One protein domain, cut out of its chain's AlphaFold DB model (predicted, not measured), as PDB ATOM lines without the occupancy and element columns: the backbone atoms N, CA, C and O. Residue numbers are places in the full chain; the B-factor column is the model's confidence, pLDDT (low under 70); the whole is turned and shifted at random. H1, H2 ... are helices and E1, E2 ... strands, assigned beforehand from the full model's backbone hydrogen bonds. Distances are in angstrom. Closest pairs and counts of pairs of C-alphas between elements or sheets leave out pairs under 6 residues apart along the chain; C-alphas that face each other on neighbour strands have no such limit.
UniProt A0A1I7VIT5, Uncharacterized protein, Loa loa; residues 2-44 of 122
ATOM      1  N   SER A   2     250.536 328.911 494.512       44.88
ATOM      2  CA  SER A   2     249.220 329.571 494.360       44.88
ATOM      3  C   SER A   2     248.895 330.370 495.623       44.88
ATOM      4  O   SER A   2     248.136 329.930 496.482       44.88
ATOM      5  N   GLY A   3     249.600 331.485 495.802       48.31
ATOM      6  CA  GLY A   3     249.460 332.359 496.962       48.31
ATOM      7  C   GLY A   3     248.923 333.725 496.554       48.31
ATOM      8  O   GLY A   3     249.644 334.501 495.945       48.31
ATOM      9  N   ASN A   4     247.676 334.001 496.944       68.50
ATOM     10  CA  ASN A   4     247.148 335.323 497.296       68.50
ATOM     11  C   ASN A   4     247.290 336.483 496.288       68.50
ATOM     12  O   ASN A   4     247.906 337.495 496.604       68.50
ATOM     13  N   TYR A   5     246.554 336.435 495.174       84.00
ATOM     14  CA  TYR A   5     246.172 337.663 494.450       84.00
ATOM     15  C   TYR A   5     244.645 337.838 494.416       84.00
ATOM     16  O   TYR A   5     244.046 337.809 493.343       84.00
ATOM     17  N   PRO A   6     243.990 337.979 495.588       88.00
ATOM     18  CA  PRO A   6     242.538 338.138 495.671       88.00
ATOM     19  C   PRO A   6     242.048 339.326 494.840       88.00
ATOM     20  O   PRO A   6     241.059 339.188 494.126       88.00
ATOM     21  N   THR A   7     242.766 340.454 494.868       88.50
ATOM     22  CA  THR A   7     242.445 341.624 494.041       88.50
ATOM     23  C   THR A   7     242.480 341.295 492.555       88.50
ATOM     24  O   THR A   7     241.507 341.563 491.868       88.50
ATOM     25  N   LEU A   8     243.528 340.625 492.064       85.69
ATOM     26  CA  LEU A   8     243.614 340.240 490.652       85.69
ATOM     27  C   LEU A   8     242.471 339.297 490.250       85.69
ATOM     28  O   LEU A   8     241.882 339.463 489.189       85.69
ATOM     29  N   ALA A   9     242.124 338.332 491.105       84.38
ATOM     30  CA  ALA A   9     240.994 337.445 490.850       84.38
ATOM     31  C   ALA A   9     239.667 338.219 490.763       84.38
ATOM     32  O   ALA A   9     238.880 337.978 489.851       84.38
ATOM     33  N   ALA A  10     239.439 339.174 491.672       87.06
ATOM     34  CA  ALA A  10     238.263 340.039 491.641       87.06
ATOM     35  C   ALA A  10     238.247 340.940 490.396       87.06
ATOM     36  O   ALA A  10     237.212 341.041 489.745       87.06
ATOM     37  N   GLU A  11     239.384 341.528 490.017       85.75
ATOM     38  CA  GLU A  11     239.512 342.321 488.789       85.75
ATOM     39  C   GLU A  11     239.174 341.498 487.543       85.75
ATOM     40  O   GLU A  11     238.500 341.989 486.641       85.75
ATOM     41  N   MET A  12     239.614 340.235 487.492       80.94
ATOM     42  CA  MET A  12     239.350 339.354 486.356       80.94
ATOM     43  C   MET A  12     237.885 338.917 486.276       80.94
ATOM     44  O   MET A  12     237.309 338.914 485.190       80.94
ATOM     45  N   LEU A  13     237.284 338.549 487.412       81.25
ATOM     46  CA  LEU A  13     235.889 338.104 487.485       81.25
ATOM     47  C   LEU A  13     234.905 339.248 487.228       81.25
ATOM     48  O   LEU A  13     233.898 339.050 486.557       81.25
ATOM     49  N   LEU A  14     235.199 340.437 487.757       82.81
ATOM     50  CA  LEU A  14     234.341 341.616 487.636       82.81
ATOM     51  C   LEU A  14     234.676 342.477 486.409       82.81
ATOM     52  O   LEU A  14     233.961 343.438 486.140       82.81
ATOM     53  N   GLN A  15     235.768 342.164 485.703       81.62
ATOM     54  CA  GLN A  15     236.269 342.885 484.523       81.62
ATOM     55  C   GLN A  15     236.434 344.403 484.733       81.62
ATOM     56  O   GLN A  15     236.288 345.210 483.811       81.62
ATOM     57  N   ARG A  16     236.782 344.807 485.958       83.19
ATOM     58  CA  ARG A  16     236.987 346.203 486.374       83.19
ATOM     59  C   ARG A  16     238.203 346.311 487.286       83.19
ATOM     60  O   ARG A  16     238.543 345.354 487.971       83.19
ATOM     61  N   ASN A  17     238.855 347.468 487.294       84.88
ATOM     62  CA  ASN A  17     240.118 347.693 488.006       84.88
ATOM     63  C   ASN A  17     239.989 348.581 489.255       84.88
ATOM     64  O   ASN A  17     240.987 348.879 489.899       84.88
ATOM     65  N   ASP A  18     238.784 349.025 489.596       88.19
ATOM     66  CA  ASP A  18     238.470 349.882 490.743       88.19
ATOM     67  C   ASP A  18     237.940 349.073 491.936       88.19
ATOM     68  O   ASP A  18     237.021 349.484 492.645       88.19
ATOM     69  N   VAL A  19     238.527 347.896 492.159       89.38
ATOM     70  CA  VAL A  19     238.206 347.005 493.274       89.38
ATOM     71  C   VAL A  19     239.473 346.567 493.996       89.38
ATOM     72  O   VAL A  19     240.529 346.401 493.396       89.38
ATOM     73  N   ILE A  20     239.359 346.348 495.298       91.88
ATOM     74  CA  ILE A  20     240.352 345.655 496.110       91.88
ATOM     75  C   ILE A  20     239.683 344.439 496.725       91.88
ATOM     76  O   ILE A  20     238.522 344.508 497.132       91.88
ATOM     77  N   ALA A  21     240.398 343.322 496.800       92.50
ATOM     78  CA  ALA A  21     239.856 342.143 497.442       92.50
ATOM     79  C   ALA A  21     240.839 341.521 498.418       92.50
ATOM     80  O   ALA A  21     242.055 341.576 498.243       92.50
ATOM     81  N   ARG A  22     240.290 340.898 499.456       91.75
ATOM     82  CA  ARG A  22     241.033 340.116 500.441       91.75
ATOM     83  C   ARG A  22     240.356 338.770 500.633       91.75
ATOM     84  O   ARG A  22     239.136 338.662 500.561       91.75
ATOM     85  N   ARG A  23     241.156 337.740 500.889       86.88
ATOM     86  CA  ARG A  23     240.646 336.414 501.235       86.88
ATOM     87  C   ARG A  23     240.578 336.285 502.752       86.88
ATOM     88  O   ARG A  23     241.605 336.409 503.412       86.88
ATOM     89  N   GLU A  24     239.403 335.977 503.278       87.62
ATOM     90  CA  GLU A  24     239.188 335.595 504.678       87.62
ATOM     91  C   GLU A  24     238.552 334.213 504.697       87.62
ATOM     92  O   GLU A  24     237.563 334.024 504.015       87.62
ATOM     93  N   ILE A  25     239.151 333.248 505.402       83.81
ATOM     94  CA  ILE A  25     238.677 331.862 505.625       83.81
ATOM     95  C   ILE A  25     237.514 331.424 504.702       83.81
ATOM     96  O   ILE A  25     236.343 331.482 505.061       83.81
ATOM     97  N   GLY A  26     237.851 330.987 503.482       80.62
ATOM     98  CA  GLY A  26     236.881 330.454 502.509       80.62
ATOM     99  C   GLY A  26     236.072 331.492 501.718       80.62
ATOM    100  O   GLY A  26     235.449 331.128 500.728       80.62
ATOM    101  N   GLN A  27     236.134 332.768 502.085       83.94
ATOM    102  CA  GLN A  27     235.407 333.880 501.476       83.94
ATOM    103  C   GLN A  27     236.354 334.888 500.803       83.94
ATOM    104  O   GLN A  27     237.506 335.084 501.209       83.94
ATOM    105  N   LEU A  28     235.857 335.536 499.748       84.50
ATOM    106  CA  LEU A  28     236.518 336.644 499.061       84.50
ATOM    107  C   LEU A  28     235.732 337.922 499.354       84.50
ATOM    108  O   LEU A  28     234.615 338.090 498.874       84.50
ATOM    109  N   LEU A  29     236.315 338.818 500.141       90.25
ATOM    110  CA  LEU A  29     235.736 340.125 500.423       90.25
ATOM    111  C   LEU A  29     236.235 341.112 499.374       90.25
ATOM    112  O   LEU A  29     237.446 341.222 499.184       90.25
ATOM    113  N   VAL A  30     235.321 341.823 498.717       91.00
ATOM    114  CA  VAL A  30     235.623 342.787 497.651       91.00
ATOM    115  C   VAL A  30     235.063 344.152 498.037       91.00
ATOM    116  O   VAL A  30     233.916 344.251 498.465       91.00
ATOM    117  N   ALA A  31     235.862 345.204 497.886       91.44
ATOM    118  CA  ALA A  31     235.471 346.583 498.151       91.44
ATOM    119  C   ALA A  31     235.865 347.489 496.974       91.44
ATOM    120  O   ALA A  31     236.855 347.205 496.296       91.44
ATOM    121  N   PRO A  32     235.131 348.585 496.721       89.31
ATOM    122  CA  PRO A  32     235.534 349.572 495.728       89.31
ATOM    123  C   PRO A  32     236.853 350.246 496.137       89.31
ATOM    124  O   PRO A  32     237.074 350.558 497.309       89.31
ATOM    125  N   TYR A  33     237.722 350.497 495.164       87.38
ATOM    126  CA  TYR A  33     239.012 351.156 495.338       87.38
ATOM    127  C   TYR A  33     239.118 352.338 494.376       87.38
ATOM    128  O   TYR A  33     238.866 352.203 493.183       87.38
ATOM    129  N   LYS A  34     239.481 353.518 494.892       80.94
ATOM    130  CA  LYS A  34     239.617 354.719 494.060       80.94
ATOM    131  C   LYS A  34     240.769 354.542 493.075       80.94
ATOM    132  O   LYS A  34     241.926 354.455 493.480       80.94
ATOM    133  N   THR A  35     240.448 354.570 491.789       73.12
ATOM    134  CA  THR A  35     241.424 354.613 490.701       73.12
ATOM    135  C   THR A  35     241.287 355.919 489.931       73.12
ATOM    136  O   THR A  35     240.222 356.535 489.893       73.12
ATOM    137  N   ASN A  36     242.373 356.352 489.290       73.12
ATOM    138  CA  ASN A  36     242.400 357.584 488.492       73.12
ATOM    139  C   ASN A  36     241.657 357.448 487.142       73.12
ATOM    140  O   ASN A  36     241.717 358.351 486.313       73.12
ATOM    141  N   GLY A  37     240.978 356.321 486.911       65.38
ATOM    142  CA  GLY A  37     240.212 356.018 485.709       65.38
ATOM    143  C   GLY A  37     239.758 354.558 485.695       65.38
ATOM    144  O   GLY A  37     240.516 353.661 486.075       65.38
ATOM    145  N   ILE A  38     238.525 354.313 485.245       65.88
ATOM    146  CA  ILE A  38     238.012 352.956 485.031       65.88
ATOM    147  C   ILE A  38     238.625 352.444 483.729       65.88
ATOM    148  O   ILE A  38     238.322 352.943 482.648       65.88
ATOM    149  N   THR A  39     239.502 351.449 483.826       65.31
ATOM    150  CA  THR A  39     239.966 350.705 482.654       65.31
ATOM    151  C   THR A  39     239.172 349.411 482.608       65.31
ATOM    152  O   THR A  39     239.450 348.484 483.368       65.31
ATOM    153  N   LEU A  40     238.165 349.362 481.734       65.12
ATOM    154  CA  LEU A  40     237.450 348.126 481.429       65.12
ATOM    155  C   LEU A  40     238.424 347.181 480.725       65.12
ATOM    156  O   LEU A  40     238.828 347.416 479.586       65.12
ATOM    157  N   LYS A  41     238.848 346.133 481.433       63.38
ATOM    158  CA  LYS A  41     239.628 345.046 480.847       63.38
ATOM    159  C   LYS A  41     238.646 343.978 480.394       63.38
ATOM    160  O   LYS A  41     238.186 343.181 481.206       63.38
ATOM    161  N   THR A  42     238.347 343.944 479.101       65.06
ATOM    162  CA  THR A  42     237.621 342.815 478.515       65.06
ATOM    163  C   THR A  42     238.544 341.602 478.528       65.06
ATOM    164  O   THR A  42     239.539 341.565 477.806       65.06
ATOM    165  N   ILE A  43     238.246 340.628 479.384       68.44
ATOM    166  CA  ILE A  43     238.964 339.354 479.418       68.44
ATOM    167  C   ILE A  43     238.138 338.343 478.642       68.44
ATOM    168  O   ILE A  43     237.031 337.989 479.047       68.44
ATOM    169  N   GLU A  44     238.681 337.866 477.527       66.25
ATOM    170  CA  GLU A  44     238.090 336.748 476.804       66.25
ATOM    171  C   GLU A  44     238.432 335.437 477.516       66.25
ATOM    172  O   GLU A  44     239.582 334.999 477.556       66.25
TER     173      GLU A  44
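AT A GLANCE: This is residues 2 to 44 of the 122 residues of an uncharacterized protein of Loa loa (UniProt A0A1I7VIT5). A two-stranded hairpin, E1 and E2, has one short helix, H1, packed over one face, nearer to E1. A tail without a named element, residues 33 to 44, leaves E2 and folds back past the helix. The printed part has 43 residues, with H1, E1 and E2 in that order; the sheet is E1 - E2, antiparallel. The class is mixed, helices and strands, with under half of the residues in named elements. It is only just compact, close to loose, with a radius of gyration of the C-alphas of 10.7 A and spans of 31 by 25 by 14 A.

IN THESE COORDINATES: E1, residues 19 to 24, is 16.2 A long and begins at C-alpha 19 (238.206, 347.005, 493.274). E2, residues 27 to 32, is 16.7 A long and ends at C-alpha 32 (235.534, 349.572, 495.728). H1, residues 6 to 14, is 12.0 A long.

HOW THE PARTS SIT: E1 and E2 form a hairpin at 156 degrees; N 22 and O 29 are within hydrogen-bond range at 2.9 A. The closest C-alphas of H1 and E1 are those of Thr 7 and Ala 21, 4.3 A. In H1 every O i to N i+4 pair is within hydrogen-bond range.

THE WHOLE: The printed part has no cut, and both links are tight. The C-alphas farthest apart are those of Ile 25 and Gly 37, 31.3 A. The pLDDT is under 70 at residues 2 to 4 and 37 to 44.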